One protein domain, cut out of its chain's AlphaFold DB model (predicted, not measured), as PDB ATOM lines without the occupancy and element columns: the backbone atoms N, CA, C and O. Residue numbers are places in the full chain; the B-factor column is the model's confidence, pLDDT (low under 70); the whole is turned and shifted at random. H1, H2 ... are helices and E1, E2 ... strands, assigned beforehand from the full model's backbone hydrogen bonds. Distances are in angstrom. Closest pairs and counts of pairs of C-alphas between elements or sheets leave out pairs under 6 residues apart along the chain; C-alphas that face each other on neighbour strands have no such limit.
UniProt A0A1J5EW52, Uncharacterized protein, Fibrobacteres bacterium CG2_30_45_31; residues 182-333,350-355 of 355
ATOM      1  N   PRO A 182     162.598 180.971 125.604       71.38
ATOM      2  CA  PRO A 182     162.943 180.868 127.039       71.38
ATOM      3  C   PRO A 182     163.783 179.635 127.440       71.38
ATOM      4  O   PRO A 182     163.654 178.568 126.852       71.38
ATOM      5  N   PHE A 183     164.573 179.763 128.514       75.88
ATOM      6  CA  PHE A 183     165.476 178.717 129.025       75.88
ATOM      7  C   PHE A 183     164.776 177.648 129.853       75.88
ATOM      8  O   PHE A 183     163.930 177.980 130.678       75.88
ATOM      9  N   LEU A 184     165.209 176.393 129.726       80.06
ATOM     10  CA  LEU A 184     164.915 175.348 130.703       80.06
ATOM     11  C   LEU A 184     165.915 175.444 131.864       80.06
ATOM     12  O   LEU A 184     167.092 175.148 131.682       80.06
ATOM     13  N   ILE A 185     165.454 175.863 133.042       78.25
ATOM     14  CA  ILE A 185     166.356 176.219 134.154       78.25
ATOM     15  C   ILE A 185     166.436 175.162 135.254       78.25
ATOM     16  O   ILE A 185     167.414 175.111 135.990       78.25
ATOM     17  N   ALA A 186     165.419 174.312 135.387       83.75
ATOM     18  CA  ALA A 186     165.340 173.361 136.485       83.75
ATOM     19  C   ALA A 186     164.520 172.132 136.110       83.75
ATOM     20  O   ALA A 186     163.552 172.209 135.347       83.75
ATOM     21  N   GLU A 187     164.923 171.004 136.674       87.00
ATOM     22  CA  GLU A 187     164.219 169.735 136.644       87.00
ATOM     23  C   GLU A 187     163.629 169.451 138.021       87.00
ATOM     24  O   GLU A 187     164.270 169.666 139.051       87.00
ATOM     25  N   TYR A 188     162.403 168.947 138.016       90.44
ATOM     26  CA  TYR A 188     161.673 168.531 139.195       90.44
ATOM     27  C   TYR A 188     161.170 167.095 139.040       90.44
ATOM     28  O   TYR A 188     160.794 166.670 137.944       90.44
ATOM     29  N   CYS A 189     161.075 166.377 140.154       89.94
ATOM     30  CA  CYS A 189     160.284 165.158 140.278       89.94
ATOM     31  C   CYS A 189     158.992 165.440 141.055       89.94
ATOM     32  O   CYS A 189     158.860 166.463 141.729       89.94
ATOM     33  N   VAL A 190     158.012 164.546 140.943       89.56
ATOM     34  CA  VAL A 190     156.739 164.642 141.668       89.56
ATOM     35  C   VAL A 190     156.760 163.709 142.872       89.56
ATOM     36  O   VAL A 190     156.867 162.495 142.698       89.56
ATOM     37  N   SER A 191     156.587 164.259 144.071       84.94
ATOM     38  CA  SER A 191     156.479 163.493 145.318       84.94
ATOM     39  C   SER A 191     155.064 163.569 145.895       84.94
ATOM     40  O   SER A 191     154.319 164.530 145.670       84.94
ATOM     41  N   GLN A 192     154.683 162.495 146.590       76.69
ATOM     42  CA  GLN A 192     153.344 162.264 147.151       76.69
ATOM     43  C   GLN A 192     153.363 161.815 148.611       76.69
ATOM     44  O   GLN A 192     152.311 161.475 149.146       76.69
ATOM     45  N   LYS A 193     154.535 161.793 149.249       68.69
ATOM     46  CA  LYS A 193     154.704 161.227 150.590       68.69
ATOM     47  C   LYS A 193     153.715 161.811 151.610       68.69
ATOM     48  O   LYS A 193     153.057 161.048 152.306       68.69
ATOM     49  N   ASP A 194     153.548 163.138 151.602       67.56
ATOM     50  CA  ASP A 194     152.646 163.861 152.517       67.56
ATOM     51  C   ASP A 194     151.630 164.768 151.793       67.56
ATOM     52  O   ASP A 194     150.508 164.978 152.252       67.56
ATOM     53  N   SER A 195     152.007 165.321 150.639       72.56
ATOM     54  CA  SER A 195     151.155 166.139 149.766       72.56
ATOM     55  C   SER A 195     151.711 166.122 148.343       72.56
ATOM     56  O   SER A 195     152.853 165.711 148.150       72.56
ATOM     57  N   LEU A 196     150.942 166.550 147.335       79.94
ATOM     58  CA  LEU A 196     151.464 166.615 145.968       79.94
ATOM     59  C   LEU A 196     152.372 167.838 145.818       79.94
ATOM     60  O   LEU A 196     151.898 168.977 145.860       79.94
ATOM     61  N   HIS A 197     153.656 167.602 145.580       84.94
ATOM     62  CA  HIS A 197     154.641 168.658 145.372       84.94
ATOM     63  C   HIS A 197     155.610 168.315 144.246       84.94
ATOM     64  O   HIS A 197     155.836 167.146 143.922       84.94
ATOM     65  N   LEU A 198     156.168 169.361 143.641       87.00
ATOM     66  CA  LEU A 198     157.368 169.244 142.828       87.00
ATOM     67  C   LEU A 198     158.581 169.423 143.736       87.00
ATOM     68  O   LEU A 198     158.622 170.379 144.510       87.00
ATOM     69  N   TYR A 199     159.551 168.527 143.605       85.75
ATOM     70  CA  TYR A 199     160.844 168.607 144.272       85.75
ATOM     71  C   TYR A 199     161.945 168.805 143.237       85.75
ATOM     72  O   TYR A 199     162.014 168.043 142.271       85.75
ATOM     73  N   LYS A 200     162.762 169.848 143.399       84.81
ATOM     74  CA  LYS A 200     163.842 170.182 142.469       84.81
ATOM     75  C   LYS A 200     164.908 169.095 142.543       84.81
ATOM     76  O   LYS A 200     165.599 168.965 143.545       84.81
ATOM     77  N   THR A 201     165.058 168.329 141.469       80.44
ATOM     78  CA  THR A 201     166.095 167.297 141.360       80.44
ATOM     79  C   THR A 201     167.392 167.870 140.820       80.44
ATOM     80  O   THR A 201     168.468 167.352 141.114       80.44
ATOM     81  N   ARG A 202     167.302 168.916 139.986       71.31
ATOM     82  CA  ARG A 202     168.466 169.482 139.311       71.31
ATOM     83  C   ARG A 202     168.233 170.909 138.841       71.31
ATOM     84  O   ARG A 202     167.165 171.234 138.333       71.31
ATOM     85  N   GLU A 203     169.271 171.730 138.906       72.12
ATOM     86  CA  GLU A 203     169.343 172.978 138.144       72.12
ATOM     87  C   GLU A 203     169.955 172.682 136.772       72.12
ATOM     88  O   GLU A 203     171.053 172.140 136.659       72.12
ATOM     89  N   LEU A 204     169.190 172.945 135.713       67.56
ATOM     90  CA  LEU A 204     169.564 172.643 134.328       67.56
ATOM     91  C   LEU A 204     170.187 173.839 133.611       67.56
ATOM     92  O   LEU A 204     170.872 173.656 132.609       67.56
ATOM     93  N   GLY A 205     169.947 175.042 134.119       61.56
ATOM     94  CA  GLY A 205     170.437 176.280 133.547       61.56
ATOM     95  C   GLY A 205     170.476 177.376 134.599       61.56
ATOM     96  O   GLY A 205     169.913 177.246 135.684       61.56
ATOM     97  N   PHE A 206     171.152 178.463 134.264       62.75
ATOM     98  CA  PHE A 206     171.289 179.608 135.148       62.75
ATOM     99  C   PHE A 206     170.027 180.477 135.125       62.75
ATOM    100  O   PHE A 206     169.432 180.726 134.071       62.75
ATOM    101  N   PHE A 207     169.635 180.974 136.299       57.62
ATOM    102  CA  PHE A 207     168.633 182.021 136.394       57.62
ATOM    103  C   PHE A 207     169.307 183.391 136.276       57.62
ATOM    104  O   PHE A 207     170.094 183.718 137.159       57.62
ATOM    105  N   PRO A 208     169.000 184.231 135.269       50.88
ATOM    106  CA  PRO A 208     169.644 185.533 135.145       50.88
ATOM    107  C   PRO A 208     169.468 186.356 136.424       50.88
ATOM    108  O   PRO A 208     168.345 186.765 136.740       50.88
ATOM    109  N   LYS A 209     170.579 186.651 137.127       49.25
ATOM    110  CA  LYS A 209     170.630 187.762 138.086       49.25
ATOM    111  C   LYS A 209     170.183 188.991 137.319       49.25
ATOM    112  O   LYS A 209     170.890 189.501 136.450       49.25
ATOM    113  N   THR A 210     168.961 189.427 137.575       49.22
ATOM    114  CA  THR A 210     168.466 190.642 136.948       49.22
ATOM    115  C   THR A 210     168.798 191.767 137.897       49.22
ATOM    116  O   THR A 210     168.028 192.102 138.793       49.22
ATOM    117  N   LEU A 211     169.985 192.331 137.697       48.44
ATOM    118  CA  LEU A 211     170.310 193.640 138.232       48.44
ATOM    119  C   LEU A 211     169.317 194.632 137.617       48.44
ATOM    120  O   LEU A 211     169.127 194.659 136.396       48.44
ATOM    121  N   PHE A 212     168.648 195.435 138.442       53.72
ATOM    122  CA  PHE A 212     167.968 196.613 137.921       53.72
ATOM    123  C   PHE A 212     169.089 197.565 137.472       53.72
ATOM    124  O   PHE A 212     169.831 198.048 138.321       53.72
ATOM    125  N   PRO A 213     169.307 197.759 136.156       43.75
ATOM    126  CA  PRO A 213     170.581 198.245 135.635       43.75
ATOM    127  C   PRO A 213     171.008 199.568 136.272       43.75
ATOM    128  O   PRO A 213     170.231 200.519 136.291       43.75
ATOM    129  N   LEU A 214     172.272 199.623 136.701       39.84
ATOM    130  CA  LEU A 214     173.007 200.789 137.209       39.84
ATOM    131  C   LEU A 214     173.286 201.842 136.117       39.84
ATOM    132  O   LEU A 214     174.420 202.274 135.921       39.84
ATOM    133  N   LYS A 215     172.281 202.257 135.346       37.84
ATOM    134  CA  LYS A 215     172.405 203.466 134.521       37.84
ATOM    135  C   LYS A 215     171.711 204.602 135.236       37.84
ATOM    136  O   LYS A 215     170.496 204.682 135.131       37.84
ATOM    137  N   ASP A 216     172.482 205.413 135.961       43.56
ATOM    138  CA  ASP A 216     172.167 206.744 136.516       43.56
ATOM    139  C   ASP A 216     170.794 206.948 137.217       43.56
ATOM    140  O   ASP A 216     170.474 208.061 137.630       43.56
ATOM    141  N   GLU A 217     169.968 205.909 137.403       48.47
ATOM    142  CA  GLU A 217     168.541 206.052 137.726       48.47
ATOM    143  C   GLU A 217     167.969 205.047 138.746       48.47
ATOM    144  O   GLU A 217     166.786 205.151 139.081       48.47
ATOM    145  N   THR A 218     168.760 204.122 139.295       53.56
ATOM    146  CA  THR A 218     168.312 203.163 140.337       53.56
ATOM    147  C   THR A 218     169.132 203.232 141.621       53.56
ATOM    148  O   THR A 218     169.198 202.271 142.382       53.56
ATOM    149  N   VAL A 219     169.714 204.398 141.905       62.41
ATOM    150  CA  VAL A 219     170.173 204.714 143.256       62.41
ATOM    151  C   VAL A 219     168.949 205.030 144.107       62.41
ATOM    152  O   VAL A 219     168.285 206.051 143.902       62.41
ATOM    153  N   CYS A 220     168.638 204.147 145.049       65.44
ATOM    154  CA  CYS A 220     167.558 204.375 145.998       65.44
ATOM    155  C   CYS A 220     168.044 205.223 147.158       65.44
ATOM    156  O   CYS A 220     169.122 204.973 147.687       65.44
ATOM    157  N   VAL A 221     167.268 206.247 147.520       68.88
ATOM    158  CA  VAL A 221     167.612 207.185 148.589       68.88
ATOM    159  C   VAL A 221     166.683 206.916 149.764       68.88
ATOM    160  O   VAL A 221     165.462 207.005 149.639       68.88
ATOM    161  N   GLY A 222     167.254 206.542 150.907       64.38
ATOM    162  CA  GLY A 222     166.501 206.243 152.130       64.38
ATOM    163  C   GLY A 222     165.772 204.893 152.154       64.38
ATOM    164  O   GLY A 222     165.338 204.472 153.224       64.38
ATOM    165  N   GLY A 223     165.659 204.183 151.029       74.50
ATOM    166  CA  GLY A 223     165.169 202.806 151.011       74.50
ATOM    167  C   GLY A 223     164.589 202.329 149.685       74.50
ATOM    168  O   GLY A 223     164.341 203.114 148.766       74.50
ATOM    169  N   TYR A 224     164.327 201.026 149.610       79.19
ATOM    170  CA  TYR A 224     163.650 200.382 148.489       79.19
ATOM    171  C   TYR A 224     162.687 199.292 148.955       79.19
ATOM    172  O   TYR A 224     162.753 198.788 150.078       79.19
ATOM    173  N   LYS A 225     161.796 198.897 148.046       81.69
ATOM    174  CA  LYS A 225     160.942 197.721 148.192       81.69
ATOM    175  C   LYS A 225     160.887 196.956 146.876       81.69
ATOM    176  O   LYS A 225     160.510 197.523 145.855       81.69
ATOM    177  N   VAL A 226     161.217 195.671 146.895       78.19
ATOM    178  CA  VAL A 226     161.074 194.757 145.760       78.19
ATOM    179  C   VAL A 226     159.985 193.744 146.079       78.19
ATOM    180  O   VAL A 226     160.070 193.009 147.056       78.19
ATOM    181  N   GLN A 227     158.953 193.693 145.241       83.62
ATOM    182  CA  GLN A 227     157.922 192.658 145.291       83.62
ATOM    183  C   GLN A 227     158.157 191.644 144.180       83.62
ATOM    184  O   GLN A 227     158.233 192.034 143.015       83.62
ATOM    185  N   LYS A 228     158.240 190.359 144.522       82.69
ATOM    186  CA  LYS A 228     158.529 189.269 143.585       82.69
ATOM    187  C   LYS A 228     157.367 188.283 143.541       82.69
ATOM    188  O   LYS A 228     156.780 187.949 144.565       82.69
ATOM    189  N   THR A 229     157.015 187.800 142.360       86.62
ATOM    190  CA  THR A 229     155.956 186.800 142.167       86.62
ATOM    191  C   THR A 229     156.396 185.792 141.120       86.62
ATOM    192  O   THR A 229     156.861 186.190 140.051       86.62
ATOM    193  N   LEU A 230     156.217 184.508 141.417       86.81
ATOM    194  CA  LEU A 230     156.463 183.412 140.488       86.81
ATOM    195  C   LEU A 230     155.130 182.830 140.026       86.81
ATOM    196  O   LEU A 230     154.312 182.405 140.840       86.81
ATOM    197  N   GLU A 231     154.918 182.796 138.718       90.75
ATOM    198  CA  GLU A 231     153.779 182.147 138.083       90.75
ATOM    199  C   GLU A 231     154.249 180.920 137.300       90.75
ATOM    200  O   GLU A 231     155.168 181.006 136.491       90.75
ATOM    201  N   LEU A 232     153.611 179.779 137.536       89.25
ATOM    202  CA  LEU A 232     153.847 178.507 136.860       89.25
ATOM    203  C   LEU A 232     152.579 178.114 136.112       89.25
ATOM    204  O   LEU A 232     151.496 178.038 136.702       89.25
ATOM    205  N   HIS A 233     152.711 177.842 134.821       89.06
ATOM    206  CA  HIS A 233     151.590 177.562 133.937       89.06
ATOM    207  C   HIS A 233     151.528 176.072 133.600       89.06
ATOM    208  O   HIS A 233     152.147 175.606 132.643       89.06
ATOM    209  N   PHE A 234     150.707 175.311 134.322       85.44
ATOM    210  CA  PHE A 234     150.503 173.886 134.050       85.44
ATOM    211  C   PHE A 234     149.436 173.647 132.971       85.44
ATOM    212  O   PHE A 234     148.679 172.684 133.029       85.44
ATOM    213  N   SER A 235     149.353 174.509 131.951       78.00
ATOM    214  CA  SER A 235     148.392 174.373 130.842       78.00
ATOM    215  C   SER A 235     146.946 174.138 131.339       78.00
ATOM    216  O   SER A 235     146.453 174.872 132.195       78.00
ATOM    217  N   GLY A 236     146.254 173.102 130.840       70.19
ATOM    218  CA  GLY A 236     144.883 172.750 131.238       70.19
ATOM    219  C   GLY A 236     144.707 172.314 132.700       70.19
ATOM    220  O   GLY A 236     143.570 172.146 133.138       70.19
ATOM    221  N   TYR A 237     145.797 172.157 133.460       71.88
ATOM    222  CA  TYR A 237     145.779 171.780 134.881       71.88
ATOM    223  C   TYR A 237     145.720 173.006 135.809       71.88
ATOM    224  O   TYR A 237     145.470 172.870 137.003       71.88
ATOM    225  N   GLY A 238     145.850 174.215 135.251       77.38
ATOM    226  CA  GLY A 238     145.764 175.482 135.971       77.38
ATOM    227  C   GLY A 238     147.122 176.132 136.213       77.38
ATOM    228  O   GLY A 238     148.170 175.592 135.862       77.38
ATOM    229  N   ASN A 239     147.095 177.316 136.821       84.00
ATOM    230  CA  ASN A 239     148.303 178.061 137.162       84.00
ATOM    231  C   ASN A 239     148.563 177.966 138.667       84.00
ATOM    232  O   ASN A 239     147.629 177.998 139.474       84.00
ATOM    233  N   LYS A 240     149.835 177.900 139.047       85.69
ATOM    234  CA  LYS A 240     150.285 178.103 140.425       85.69
ATOM    235  C   LYS A 240     150.959 179.465 140.494       85.69
ATOM    236  O   LYS A 240     151.853 179.751 139.709       85.69
ATOM    237  N   ILE A 241     150.530 180.286 141.444       86.81
ATOM    238  CA  ILE A 241     151.171 181.562 141.755       86.81
ATOM    239  C   ILE A 241     151.778 181.439 143.152       86.81
ATOM    240  O   ILE A 241     151.132 180.913 144.063       86.81
ATOM    241  N   MET A 242     153.023 181.877 143.290       84.00
ATOM    242  CA  MET A 242     153.797 181.930 144.527       84.00
ATOM    243  C   MET A 242     154.207 183.381 144.808       84.00
ATOM    244  O   MET A 242     154.556 184.121 143.882       84.00
ATOM    245  N   GLY A 243     154.154 183.779 146.080       80.00
ATOM    246  CA  GLY A 243     154.298 185.169 146.518       80.00
ATOM    247  C   GLY A 243     152.956 185.924 146.612       80.00
ATOM    248  O   GLY A 243     151.891 185.300 146.569       80.00
ATOM    249  N   PRO A 244     152.984 187.266 146.717       80.50
ATOM    250  CA  PRO A 244     154.152 188.124 146.517       80.50
ATOM    251  C   PRO A 244     155.146 188.087 147.684       80.50
ATOM    252  O   PRO A 244     154.774 188.372 148.811       80.50
ATOM    253  N   TYR A 245     156.421 187.845 147.390       77.19
ATOM    254  CA  TYR A 245     157.515 187.977 148.356       77.19
ATOM    255  C   TYR A 245     157.991 189.424 148.382       77.19
ATOM    256  O   TYR A 245     158.186 190.015 147.317       77.19
ATOM    257  N   THR A 246     158.158 190.009 149.568       73.94
ATOM    258  CA  THR A 246     158.618 191.395 149.696       73.94
ATOM    259  C   THR A 246     159.976 191.461 150.378       73.94
ATOM    260  O   THR A 246     160.106 191.115 151.552       73.94
ATOM    261  N   GLU A 247     160.951 192.001 149.657       71.56
ATOM    262  CA  GLU A 247     162.233 192.447 150.196       71.56
ATOM    263  C   GLU A 247     162.211 193.965 150.310       71.56
ATOM    264  O   GLU A 247     161.729 194.666 149.418       71.56
ATOM    265  N   SER A 248     162.698 194.492 151.422       69.88
ATOM    266  CA  SER A 248     162.808 195.932 151.601       69.88
ATOM    267  C   SER A 248     163.992 196.275 152.472       69.88
ATOM    268  O   SER A 248     164.296 195.564 153.429       69.88
ATOM    269  N   GLU A 249     164.606 197.402 152.163       70.31
ATOM    270  CA  GLU A 249     165.678 197.978 152.952       70.31
ATOM    271  C   GLU A 249     165.358 199.443 153.196       70.31
ATOM    272  O   GLU A 249     164.898 200.148 152.294       70.31
ATOM    273  N   VAL A 250     165.545 199.891 154.432       66.94
ATOM    274  CA  VAL A 250     165.336 201.282 154.836       66.94
ATOM    275  C   VAL A 250     166.623 201.782 155.470       66.94
ATOM    276  O   VAL A 250     167.076 201.206 156.457       66.94
ATOM    277  N   CYS A 251     167.185 202.852 154.918       64.88
ATOM    278  CA  CYS A 251     168.440 203.461 155.361       64.88
ATOM    279  C   CYS A 251     168.223 204.919 155.793       64.88
ATOM    280  O   CYS A 251     167.106 205.450 155.737       64.88
ATOM    281  N   GLY A 252     169.294 205.598 156.213       61.62
ATOM    282  CA  GLY A 252     169.273 207.036 156.447       61.62
ATOM    283  C   GLY A 252     168.798 207.798 155.205       61.62
ATOM    284  O   GLY A 252     169.023 207.385 154.070       61.62
ATOM    285  N   ARG A 253     168.131 208.945 155.402       60.12
ATOM    286  CA  ARG A 253     167.469 209.723 154.326       60.12
ATOM    287  C   ARG A 253     168.367 210.136 153.151       60.12
ATOM    288  O   ARG A 253     167.822 210.569 152.145       60.12
ATOM    289  N   ASN A 254     169.688 210.041 153.287       59.69
ATOM    290  CA  ASN A 254     170.658 210.435 152.268       59.69
ATOM    291  C   ASN A 254     171.528 209.263 151.786       59.69
ATOM    292  O   ASN A 254     172.403 209.480 150.952       59.69
ATOM    293  N   ASP A 255     171.297 208.052 152.297       55.97
ATOM    294  CA  ASP A 255     172.095 206.884 151.943       55.97
ATOM    295  C   ASP A 255     171.640 206.357 150.583       55.97
ATOM    296  O   ASP A 255     170.440 206.242 150.307       55.97
ATOM    297  N   THR A 256     172.618 206.066 149.734       55.69
ATOM    298  CA  THR A 256     172.435 205.527 148.389       55.69
ATOM    299  C   THR A 256     172.561 204.013 148.424       55.69
ATOM    300  O   THR A 256     173.608 203.507 148.823       55.69
ATOM    301  N   ILE A 257     171.526 203.302 147.982       58.97
ATOM    302  CA  ILE A 257     171.491 201.837 148.014       58.97
ATOM    303  C   ILE A 257     171.532 201.286 146.592       58.97
ATOM    304  O   ILE A 257     170.736 201.695 145.737       58.97
ATOM    305  N   GLU A 258     172.449 200.351 146.354       55.97
ATOM    306  CA  GLU A 258     172.469 199.528 145.150       55.97
ATOM    307  C   GLU A 258     171.374 198.459 145.246       55.97
ATOM    308  O   GLU A 258     171.279 197.735 146.232       55.97
ATOM    309  N   THR A 259     170.517 198.374 144.226       59.09
ATOM    310  CA  THR A 259     169.375 197.450 144.234       59.09
ATOM    311  C   THR A 259     169.613 196.272 143.301       59.09
ATOM    312  O   THR A 259     169.372 196.338 142.093       59.09
ATOM    313  N   SER A 260     170.053 195.154 143.872       56.47
ATOM    314  CA  SER A 260     170.004 193.851 143.214       56.47
ATOM    315  C   SER A 260     168.718 193.122 143.614       56.47
ATOM    316  O   SER A 260     168.193 193.283 144.714       56.47
ATOM    317  N   ALA A 261     168.153 192.347 142.690       57.72
ATOM    318  CA  ALA A 261     167.068 191.431 143.005       57.72
ATOM    319  C   ALA A 261     167.449 190.041 142.528       57.72
ATOM    320  O   ALA A 261     167.569 189.781 141.330       57.72
ATOM    321  N   GLU A 262     167.617 189.142 143.487       60.09
ATOM    322  CA  GLU A 262     167.834 187.732 143.203       60.09
ATOM    323  C   GLU A 262     166.496 187.020 143.018       60.09
ATOM    324  O   GLU A 262     165.498 187.333 143.667       60.09
ATOM    325  N   PHE A 263     166.450 186.069 142.098       66.88
ATOM    326  CA  PHE A 263     165.237 185.329 141.777       66.88
ATOM    327  C   PHE A 263     165.528 183.855 142.010       66.88
ATOM    328  O   PHE A 263     166.044 183.183 141.113       66.88
ATOM    329  N   PRO A 264     165.261 183.342 143.216       67.62
ATOM    330  CA  PRO A 264     165.590 181.964 143.509       67.62
ATOM    331  C   PRO A 264     164.665 181.021 142.740       67.62
ATOM    332  O   PRO A 264     163.487 181.305 142.496       67.62
ATOM    333  N   ILE A 265     165.209 179.865 142.376       72.06
ATOM    334  CA  ILE A 265     164.439 178.733 141.869       72.06
ATOM    335  C   ILE A 265     163.985 177.922 143.090       72.06
ATOM    336  O   ILE A 265     164.845 177.349 143.769       72.06
ATOM    337  N   PRO A 266     162.672 177.843 143.386       75.56
ATOM    338  CA  PRO A 266     162.196 177.133 144.568       75.56
ATOM    339  C   PRO A 266     162.621 175.666 144.542       75.56
ATOM    340  O   PRO A 266     162.449 174.988 143.528       75.56
ATOM    341  N   GLU A 267     163.143 175.163 145.657       74.38
ATOM    342  CA  GLU A 267     163.412 173.728 145.810       74.38
ATOM    343  C   GLU A 267     162.119 172.908 145.860       74.38
ATOM    344  O   GLU A 267     162.078 171.775 145.381       74.38
ATOM    345  N   TYR A 268     161.052 173.515 146.384       79.69
ATOM    346  CA  TYR A 268     159.757 172.893 146.604       79.69
ATOM    347  C   TYR A 268     158.646 173.737 145.975       79.69
ATOM    348  O   TYR A 268     158.677 174.970 146.000       79.69
ATOM    349  N   ILE A 269     157.669 173.067 145.357       83.75
ATOM    350  CA  ILE A 269     156.463 173.708 144.823       83.75
ATOM    351  C   ILE A 269     155.250 172.849 145.175       83.75
ATOM    352  O   ILE A 269     154.958 171.852 144.511       83.75
ATOM    353  N   GLY A 270     154.482 173.261 146.185       81.25
ATOM    354  CA  GLY A 270     153.221 172.599 146.528       81.25
ATOM    355  C   GLY A 270     152.146 172.750 145.437       81.25
ATOM    356  O   GLY A 270     151.746 173.868 145.086       81.25
ATOM    357  N   LEU A 271     151.597 171.633 144.950       79.00
ATOM    358  CA  LEU A 271     150.599 171.568 143.870       79.00
ATOM    359  C   LEU A 271     149.146 171.411 144.360       79.00
ATOM    360  O   LEU A 271     148.236 171.201 143.555       79.00
ATOM    361  N   ASN A 272     148.904 171.592 145.660       68.62
ATOM    362  CA  ASN A 272     147.627 171.328 146.345       68.62
ATOM    363  C   ASN A 272     146.371 171.951 145.688       68.62
ATOM    364  O   ASN A 272     145.274 171.429 145.854       68.62
ATOM    365  N   ARG A 273     146.500 173.050 144.924       61.34
ATOM    366  CA  ARG A 273     145.378 173.694 144.202       61.34
ATOM    367  C   ARG A 273     145.281 173.332 142.712       61.34
ATOM    368  O   ARG A 273     144.197 173.443 142.151       61.34
ATOM    369  N   VAL A 274     146.371 172.875 142.094       61.94
ATOM    370  CA  VAL A 274     146.465 172.528 140.659       61.94
ATOM    371  C   VAL A 274     145.895 171.124 140.408       61.94
ATOM    372  O   VAL A 274     145.217 170.878 139.415       61.94
ATOM    373  N   ALA A 275     146.059 170.207 141.366       53.53
ATOM    374  CA  ALA A 275     145.628 168.813 141.231       53.53
ATOM    375  C   ALA A 275     144.131 168.550 141.483       53.53
ATOM    376  O   ALA A 275     143.663 167.430 141.291       53.53
ATOM    377  N   THR A 276     143.345 169.561 141.865       49.81
ATOM    378  CA  THR A 276     141.910 169.371 142.156       49.81
ATOM    379  C   THR A 276     141.064 169.069 140.911       49.81
ATOM    380  O   THR A 276     139.945 168.580 141.049       49.81
ATOM    381  N   LYS A 277     141.584 169.307 139.695       51.97
ATOM    382  CA  LYS A 277     140.861 169.060 138.431       51.97
ATOM    383  C   LYS A 277     141.281 167.798 137.670       51.97
ATOM    384  O   LYS A 277     140.536 167.364 136.797       51.97
ATOM    385  N   SER A 278     142.423 167.187 137.984       51.47
ATOM    386  CA  SER A 278     142.930 166.013 137.261       51.47
ATOM    387  C   SER A 278     143.514 164.989 138.229       51.47
ATOM    388  O   SER A 278     144.627 165.151 138.715       51.47
ATOM    389  N   GLN A 279     142.783 163.899 138.466       55.03
ATOM    390  CA  GLN A 279     143.156 162.801 139.372       55.03
ATOM    391  C   GLN A 279     144.399 161.983 138.942       55.03
ATOM    392  O   GLN A 279     144.641 160.917 139.496       55.03
ATOM    393  N   LYS A 280     145.188 162.427 137.954       65.44
ATOM    394  CA  LYS A 280     146.373 161.696 137.478       65.44
ATOM    395  C   LYS A 280     147.581 162.621 137.338       65.44
ATOM    396  O   LYS A 280     147.703 163.350 136.360       65.44
ATOM    397  N   GLN A 281     148.489 162.558 138.308       72.25
ATOM    398  CA  GLN A 281     149.775 163.274 138.307       72.25
ATOM    399  C   GLN A 281     150.739 162.843 137.197       72.25
ATOM    400  O   GLN A 281     151.583 163.632 136.785       72.25
ATOM    401  N   GLU A 282     150.567 161.632 136.663       75.50
ATOM    402  CA  GLU A 282     151.330 161.090 135.528       75.50
ATOM    403  C   GLU A 282     151.251 162.000 134.302       75.50
ATOM    404  O   GLU A 282     152.120 162.006 133.437       75.50
ATOM    405  N   ILE A 283     150.203 162.819 134.249       76.75
ATOM    406  CA  ILE A 283     149.985 163.798 133.204       76.75
ATOM    407  C   ILE A 283     151.037 164.922 133.238       76.75
ATOM    408  O   ILE A 283     151.236 165.583 132.217       76.75
ATOM    409  N   LEU A 284     151.712 165.152 134.366       83.06
ATOM    410  CA  LEU A 284     152.797 166.127 134.467       83.06
ATOM    411  C   LEU A 284     154.137 165.578 133.960       83.06
ATOM    412  O   LEU A 284     154.999 166.373 133.606       83.06
ATOM    413  N   TYR A 285     154.319 164.257 133.904       88.94
ATOM    414  CA  TYR A 285     155.619 163.637 133.629       88.94
ATOM    415  C   TYR A 285     156.113 163.888 132.203       88.94
ATOM    416  O   TYR A 285     155.330 163.925 131.249       88.94
ATOM    417  N   GLY A 286     157.431 164.028 132.072       86.31
ATOM    418  CA  GLY A 286     158.146 164.248 130.820       86.31
ATOM    419  C   GLY A 286     157.822 165.566 130.115       86.31
ATOM    420  O   GLY A 286     157.984 165.641 128.897       86.31
ATOM    421  N   LYS A 287     157.317 166.580 130.830       89.25
ATOM    422  CA  LYS A 287     156.855 167.842 130.228       89.25
ATOM    423  C   LYS A 287     157.625 169.049 130.727       89.25
ATOM    424  O   LYS A 287     157.996 169.125 131.896       89.25
ATOM    425  N   ASP A 288     157.737 170.022 129.831       90.88
ATOM    426  CA  ASP A 288     158.280 171.341 130.119       90.88
ATOM    427  C   ASP A 288     157.119 172.323 130.320       90.88
ATOM    428  O   ASP A 288     156.210 172.419 129.490       90.88
ATOM    429  N   PHE A 289     157.126 173.036 131.442       90.19
ATOM    430  CA  PHE A 289     156.081 173.976 131.831       90.19
ATOM    431  C   PHE A 289     156.616 175.403 131.845       90.19
ATOM    432  O   PHE A 289     157.651 175.653 132.471       90.19
ATOM    433  N   PRO A 290     155.930 176.347 131.175       91.81
ATOM    434  CA  PRO A 290     156.338 177.735 131.193       91.81
ATOM    435  C   PRO A 290     156.131 178.331 132.580       91.81
ATOM    436  O   PRO A 290     155.147 178.063 133.275       91.81
ATOM    437  N   ALA A 291     157.066 179.185 132.948       89.69
ATOM    438  CA  ALA A 291     157.123 179.857 134.220       89.69
ATOM    439  C   ALA A 291     157.583 181.302 134.017       89.69
ATOM    440  O   ALA A 291     158.292 181.628 133.059       89.69
ATOM    441  N   LYS A 292     157.149 182.181 134.914       89.31
ATOM    442  CA  LYS A 292     157.420 183.609 134.836       89.31
ATOM    443  C   LYS A 292     157.689 184.171 136.217       89.31
ATOM    444  O   LYS A 292     156.814 184.160 137.081       89.31
ATOM    445  N   TRP A 293     158.869 184.747 136.387       85.81
ATOM    446  CA  TRP A 293     159.161 185.627 137.508       85.81
ATOM    447  C   TRP A 293     158.784 187.055 137.142       85.81
ATOM    448  O   TRP A 293     159.095 187.538 136.056       85.81
ATOM    449  N   THR A 294     158.117 187.739 138.061       86.56
ATOM    450  CA  THR A 294     157.825 189.171 137.986       86.56
ATOM    451  C   THR A 294     158.405 189.841 139.219       86.56
ATOM    452  O   THR A 294     158.025 189.474 140.326       86.56
ATOM    453  N   ALA A 295     159.283 190.829 139.043       82.12
ATOM    454  CA  ALA A 295     159.727 191.705 140.123       82.12
ATOM    455  C   ALA A 295     159.302 193.145 139.867       82.12
ATOM    456  O   ALA A 295     159.416 193.659 138.752       82.12
ATOM    457  N   LYS A 296     158.849 193.806 140.925       85.56
ATOM    458  CA  LYS A 296     158.507 195.222 140.938       85.56
ATOM    459  C   LYS A 296     159.335 195.914 142.014       85.56
ATOM    460  O   LYS A 296     159.090 195.702 143.196       85.56
ATOM    461  N   LEU A 297     160.292 196.732 141.590       81.50
ATOM    462  CA  LEU A 297     161.029 197.649 142.449       81.50
ATOM    463  C   LEU A 297     160.203 198.929 142.631       81.50
ATOM    464  O   LEU A 297     159.670 199.479 141.664       81.50
ATOM    465  N   GLU A 298     160.100 199.399 143.865       83.75
ATOM    466  CA  GLU A 298     159.533 200.682 144.268       83.75
ATOM    467  C   GLU A 298     160.610 201.456 145.035       83.75
ATOM    468  O   GLU A 298     161.147 200.972 146.033       83.75
ATOM    469  N   CYS A 299     160.967 202.636 144.530       78.56
ATOM    470  CA  CYS A 299     162.120 203.398 144.997       78.56
ATOM    471  C   CYS A 299     162.011 204.866 144.559       78.56
ATOM    472  O   CYS A 299     161.695 205.125 143.401       78.56
ATOM    473  N   ASN A 300     162.251 205.835 145.456       69.00
ATOM    474  CA  ASN A 300     162.228 207.282 145.156       69.00
ATOM    475  C   ASN A 300     161.008 207.741 144.320       69.00
ATOM    476  O   ASN A 300     161.145 208.500 143.363       69.00
ATOM    477  N   SER A 301     159.814 207.220 144.635       69.19
ATOM    478  CA  SER A 301     158.556 207.433 143.884       69.19
ATOM    479  C   SER A 301     158.522 206.892 142.444       69.19
ATOM    480  O   SER A 301     157.496 207.013 141.774       69.19
ATOM    481  N   LYS A 302     159.594 206.253 141.972       76.44
ATOM    482  CA  LYS A 302     159.628 205.480 140.731       76.44
ATOM    483  C   LYS A 302     159.248 204.026 141.011       76.44
ATOM    484  O   LYS A 302     159.476 203.488 142.097       76.44
ATOM    485  N   SER A 303     158.679 203.378 139.999       80.75
ATOM    486  CA  SER A 303     158.496 201.932 140.003       80.75
ATOM    487  C   SER A 303     159.029 201.334 138.715       80.75
ATOM    488  O   SER A 303     158.743 201.835 137.627       80.75
ATOM    489  N   LEU A 304     159.797 200.260 138.853       79.69
ATOM    490  CA  LEU A 304     160.374 199.522 137.744       79.69
ATOM    491  C   LEU A 304     159.908 198.073 137.821       79.69
ATOM    492  O   LEU A 304     160.024 197.427 138.859       79.69
ATOM    493  N   LYS A 305     159.371 197.563 136.713       83.00
ATOM    494  CA  LYS A 305     158.906 196.182 136.599       83.00
ATOM    495  C   LYS A 305     159.828 195.406 135.668       83.00
ATOM    496  O   LYS A 305     160.139 195.876 134.575       83.00
ATOM    497  N   ARG A 306     160.233 194.210 136.086       77.88
ATOM    498  CA  ARG A 306     160.992 193.256 135.275       77.88
ATOM    499  C   ARG A 306     160.283 191.911 135.272       77.88
ATOM    500  O   ARG A 306     159.701 191.501 136.276       77.88
ATOM    501  N   GLU A 307     160.321 191.253 134.123       83.50
ATOM    502  CA  GLU A 307     159.724 189.940 133.911       83.50
ATOM    503  C   GLU A 307     160.745 189.018 133.254       83.50
ATOM    504  O   GLU A 307     161.456 189.419 132.330       83.50
ATOM    505  N   ILE A 308     160.810 187.783 133.740       78.31
ATOM    506  CA  ILE A 308     161.731 186.759 133.260       78.31
ATOM    507  C   ILE A 308     160.902 185.520 132.978       78.31
ATOM    508  O   ILE A 308     160.287 184.963 133.886       78.31
ATOM    509  N   ASN A 309     160.882 185.106 131.713       84.62
ATOM    510  CA  ASN A 309     160.189 183.902 131.270       84.62
ATOM    511  C   ASN A 309     161.192 182.757 131.132       84.62
ATOM    512  O   ASN A 309     162.281 182.948 130.587       84.62
ATOM    513  N   PHE A 310     160.803 181.577 131.596       85.19
ATOM    514  CA  PHE A 310     161.614 180.365 131.584       85.19
ATOM    515  C   PHE A 310     160.716 179.124 131.548       85.19
ATOM    516  O   PHE A 310     159.491 179.221 131.580       85.19
ATOM    517  N   PHE A 311     161.332 177.954 131.473       88.00
ATOM    518  CA  PHE A 311     160.699 176.651 131.563       88.00
ATOM    519  C   PHE A 311     161.270 175.865 132.740       88.00
ATOM    520  O   PHE A 311     162.456 175.961 133.059       88.00
ATOM    521  N   ILE A 312     160.419 175.044 133.348       89.94
ATOM    522  CA  ILE A 312     160.825 173.961 134.248       89.94
ATOM    523  C   ILE A 312     160.434 172.624 133.625       89.94
ATOM    524  O   ILE A 312     159.415 172.548 132.943       89.94
ATOM    525  N   ARG A 313     161.203 171.569 133.875       90.88
ATOM    526  CA  ARG A 313     160.882 170.207 133.438       90.88
ATOM    527  C   ARG A 313     160.374 169.396 134.611       90.88
ATOM    528  O   ARG A 313     161.002 169.389 135.662       90.88
ATOM    529  N   VAL A 314     159.283 168.670 134.420       91.38
ATOM    530  CA  VAL A 314     158.847 167.627 135.351       91.38
ATOM    531  C   VAL A 314     159.236 166.281 134.754       91.38
ATOM    532  O   VAL A 314     158.716 165.904 133.705       91.38
ATOM    533  N   ARG A 315     160.175 165.578 135.392       91.75
ATOM    534  CA  ARG A 315     160.735 164.312 134.903       91.75
ATOM    535  C   ARG A 315     159.738 163.170 135.089       91.75
ATOM    536  O   ARG A 315     159.092 162.747 134.134       91.75
ATOM    537  N   ASP A 316     159.601 162.709 136.321       90.62
ATOM    538  CA  ASP A 316     158.830 161.538 136.731       90.62
ATOM    539  C   ASP A 316     158.516 161.608 138.238       90.62
ATOM    540  O   ASP A 316     158.607 162.670 138.863       90.62
ATOM    541  N   ALA A 317     158.077 160.489 138.815       89.62
ATOM    542  CA  ALA A 317     157.942 160.350 140.258       89.62
ATOM    543  C   ALA A 317     159.317 160.387 140.940       89.62
ATOM    544  O   ALA A 317     160.283 159.825 140.423       89.62
ATOM    545  N   CYS A 318     159.389 161.006 142.118       87.38
ATOM    546  CA  CYS A 318     160.604 160.973 142.924       87.38
ATOM    547  C   CYS A 318     160.952 159.530 143.330       87.38
ATOM    548  O   CYS A 318     160.080 158.697 143.587       87.38
ATOM    549  N   THR A 319     162.243 159.223 143.375       84.25
ATOM    550  CA  THR A 319     162.763 157.966 143.916       84.25
ATOM    551  C   THR A 319     162.686 157.967 145.442       84.25
ATOM    552  O   THR A 319     162.639 159.019 146.074       84.25
ATOM    553  N   LYS A 320     162.725 156.782 146.064       76.06
ATOM    554  CA  LYS A 320     162.714 156.666 147.533       76.06
ATOM    555  C   LYS A 320     163.876 157.405 148.196       76.06
ATOM    556  O   LYS A 320     163.681 158.006 149.240       76.06
ATOM    557  N   GLU A 321     165.056 157.373 147.581       71.62
ATOM    558  CA  GLU A 321     166.228 158.099 148.074       71.62
ATOM    559  C   GLU A 321     165.979 159.610 148.025       71.62
ATOM    560  O   GLU A 321     166.130 160.278 149.044       71.62
ATOM    561  N   GLU A 322     165.507 160.144 146.889       72.94
ATOM    562  CA  GLU A 322     165.108 161.557 146.761       72.94
ATOM    563  C   GLU A 322     164.030 161.935 147.799       72.94
ATOM    564  O   GLU A 322     164.095 163.017 148.372       72.94
ATOM    565  N   GLU A 323     163.095 161.027 148.112       69.50
ATOM    566  CA  GLU A 323     162.052 161.220 149.132       69.50
ATOM    567  C   GLU A 323     162.534 161.121 150.597       69.50
ATOM    568  O   GLU A 323     161.844 161.578 151.519       69.50
ATOM    569  N   GLU A 324     163.683 160.496 150.850       64.25
ATOM    570  CA  GLU A 324     164.321 160.407 152.171       64.25
ATOM    571  C   GLU A 324     165.158 161.654 152.485       64.25
ATOM    572  O   GLU A 324     165.263 162.040 153.650       64.25
ATOM    573  N   TRP A 325     165.675 162.333 151.455       56.06
ATOM    574  CA  TRP A 325     166.331 163.642 151.575       56.06
ATOM    575  C   TRP A 325     165.352 164.800 151.825       56.06
ATOM    576  O   TRP A 325     165.798 165.887 152.194       56.06
ATOM    577  N   LEU A 326     164.038 164.567 151.685       56.47
ATOM    578  CA  LEU A 326     162.969 165.513 152.028       56.47
ATOM    579  C   LEU A 326     162.880 165.673 153.555       56.47
ATOM    580  O   LEU A 326     161.997 165.122 154.218       56.47
ATOM    581  N   VAL A 327     163.829 166.397 154.142       47.91
ATOM    582  CA  VAL A 327     163.748 166.820 155.538       47.91
ATOM    583  C   VAL A 327     162.951 168.117 155.574       47.91
ATOM    584  O   VAL A 327     163.440 169.136 155.118       47.91
ATOM    585  N   ASP A 328     161.761 168.041 156.172       49.03
ATOM    586  CA  ASP A 328     160.896 169.135 156.638       49.03
ATOM    587  C   ASP A 328     160.099 169.922 155.559       49.03
ATOM    588  O   ASP A 328     160.632 170.835 154.931       49.03
ATOM    589  N   PRO A 329     158.791 169.645 155.361       43.16
ATOM    590  CA  PRO A 329     157.920 170.417 154.462       43.16
ATOM    591  C   PRO A 329     157.729 171.892 154.874       43.16
ATOM    592  O   PRO A 329     157.242 172.680 154.064       43.16
ATOM    593  N   ASP A 330     158.177 172.307 156.069       44.06
ATOM    594  CA  ASP A 330     158.277 173.724 156.465       44.06
ATOM    595  C   ASP A 330     159.469 174.468 155.805       44.06
ATOM    596  O   ASP A 330     159.747 175.632 156.122       44.06
ATOM    597  N   LEU A 331     160.206 173.827 154.886       44.56
ATOM    598  CA  LEU A 331     161.256 174.451 154.062       44.56
ATOM    599  C   LEU A 331     160.750 175.128 152.784       44.56
ATOM    600  O   LEU A 331     161.550 175.794 152.128       44.56
ATOM    601  N   ASP A 332     159.443 175.075 152.493       40.62
ATOM    602  CA  ASP A 332     158.810 175.795 151.368       40.62
ATOM    603  C   ASP A 332     159.129 177.318 151.397       40.62
ATOM    604  O   ASP A 332     158.931 178.015 150.403       40.62
ATOM    605  N   MET A 333     159.646 177.849 152.524       39.00
ATOM    606  CA  MET A 333     159.857 179.287 152.753       39.00
ATOM    607  C   MET A 333     161.204 179.731 153.368       39.00
ATOM    608  O   MET A 333     161.461 180.932 153.408       39.00
ATOM    609  N   ILE A 350     168.104 198.900 157.806       50.50
ATOM    610  CA  ILE A 350     167.244 197.815 158.292       50.50
ATOM    611  C   ILE A 350     166.680 197.060 157.091       50.50
ATOM    612  O   ILE A 350     165.856 197.600 156.348       50.50
ATOM    613  N   VAL A 351     167.057 195.789 156.955       47.44
ATOM    614  CA  VAL A 351     166.470 194.858 155.980       47.44
ATOM    615  C   VAL A 351     165.248 194.172 156.598       47.44
ATOM    616  O   VAL A 351     165.346 193.536 157.650       47.44
ATOM    617  N   ASN A 352     164.090 194.282 155.944       47.84
ATOM    618  CA  ASN A 352     162.852 193.600 156.323       47.84
ATOM    619  C   ASN A 352     162.381 192.689 155.179       47.84
ATOM    620  O   ASN A 352     161.988 193.182 154.119       47.84
ATOM    621  N   GLY A 353     162.362 191.377 155.425       44.34
ATOM    622  CA  GLY A 353     161.651 190.396 154.601       44.34
ATOM    623  C   GLY A 353     160.264 190.117 155.183       44.34
ATOM    624  O   GLY A 353     160.138 189.923 156.395       44.34
ATOM    625  N   LYS A 354     159.219 190.135 154.350       41.31
ATOM    626  CA  LYS A 354     157.862 189.705 154.731       41.31
ATOM    627  C   LYS A 354     157.251 188.819 153.649       41.31
ATOM    628  O   LYS A 354     157.309 189.180 152.467       41.31
ATOM    629  N   ASP A 355     156.651 187.727 154.110       46.19
ATOM    630  CA  ASP A 355     155.855 186.770 153.332       46.19
ATOM    631  C   ASP A 355     154.410 187.242 153.124       46.19
ATOM    632  O   ASP A 355     153.850 187.897 154.043       46.19
TER     633      ASP A 355
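Overview. This is residues 182 to 333 and 350 to 355 of the 355 residues of an uncharacterized protein of Fibrobacteres bacterium CG2_30_45_31 (UniProt A0A1J5EW52). Picture a long trough: one twisted sheet of eight strands, curled like part of a barrel, with E3, E4, E6 and E7 running along its length and E1, E2 and E5 gathered toward one end. Two long stretches without named elements, residues 204 to 222 and 251 to 267, run along the trough's open side, and H1, H2 and H3, all short, lie toward the end with E1, E2 and E5. The 158 printed residues have three named helices and eight named strands, in the order E1 E2 E3 E4 E5 H1 E6 E7 H2 H3 E8, and the class is mostly strand. The mixed sheet runs E5 E2 E1 E7 E6 E3 E4 E8. The whole is only just compact, close to loose, with a radius of gyration of the C-alphas of 18.0 A, and elongated, spanning 55 by 31 by 27 A.

Arrangement. Begin with E1, residues 183 to 191, which forms a hairpin with E2, residues 197 to 203; look for N 189 and O 199, 2.9 A apart. The edge strand E5, residues 268 to 270, is antiparallel to E2, with N 198 and O 269 at 2.9 A. On the other side of E1 is E7, residues 302 to 317, parallel at 51 degrees, with N 188 and O 313 at 2.8 A. E6, residues 287 to 299, and E7 form a hairpin at 158 degrees, with N 297 and O 304 at 2.8 A. E3, residues 223 to 233, is antiparallel to E6, with N 229 and O 294 at 2.8 A, and forms a hairpin with E4, residues 239 to 250, with N 226 and O 247 at 2.8 A. The edge strand E8, residues 350 to 354, is antiparallel to E4, with N 352 and O 248 at 2.8 A. H1, residues 281 to 284, is on the sheet at a height of 8.4 A, only just over E7, on which 3 of its C-alphas fall; the closest C-alphas are those of Leu 284 and Val 314, 6.3 A apart. H2, residues 320 to 324, and H3, residues 329 to 332, only graze the sheet. In H2 every O i to N i+4 pair is within hydrogen-bond range; H1 and H3 are too short for one.

Along the chain. Find C-alpha 183 at (165.476, 178.717, 129.025); E1 runs 24.0 A from there. E3 measures 33.4 A, E4 33.8 A and E6 38.9 A. E7, 45.2 A, starts at C-alpha 302, (159.628, 205.480, 140.731). E8 ends at C-alpha 354, (157.862, 189.705, 154.731).

Size, cuts and confidence. The two farthest C-alphas, of Asn 254 and Gln 279, are 56.5 A apart. Residues 334 to 349 are not printed, and C-alphas 333 and 350 are 20.7 A apart across the cut. The links E2 to E3 and E4 to E5 are long. Mean pLDDT of the printed part is 71.3; it is under 70 at 65 residues, among them 204 to 222, 323 to 333 and 350 to 355.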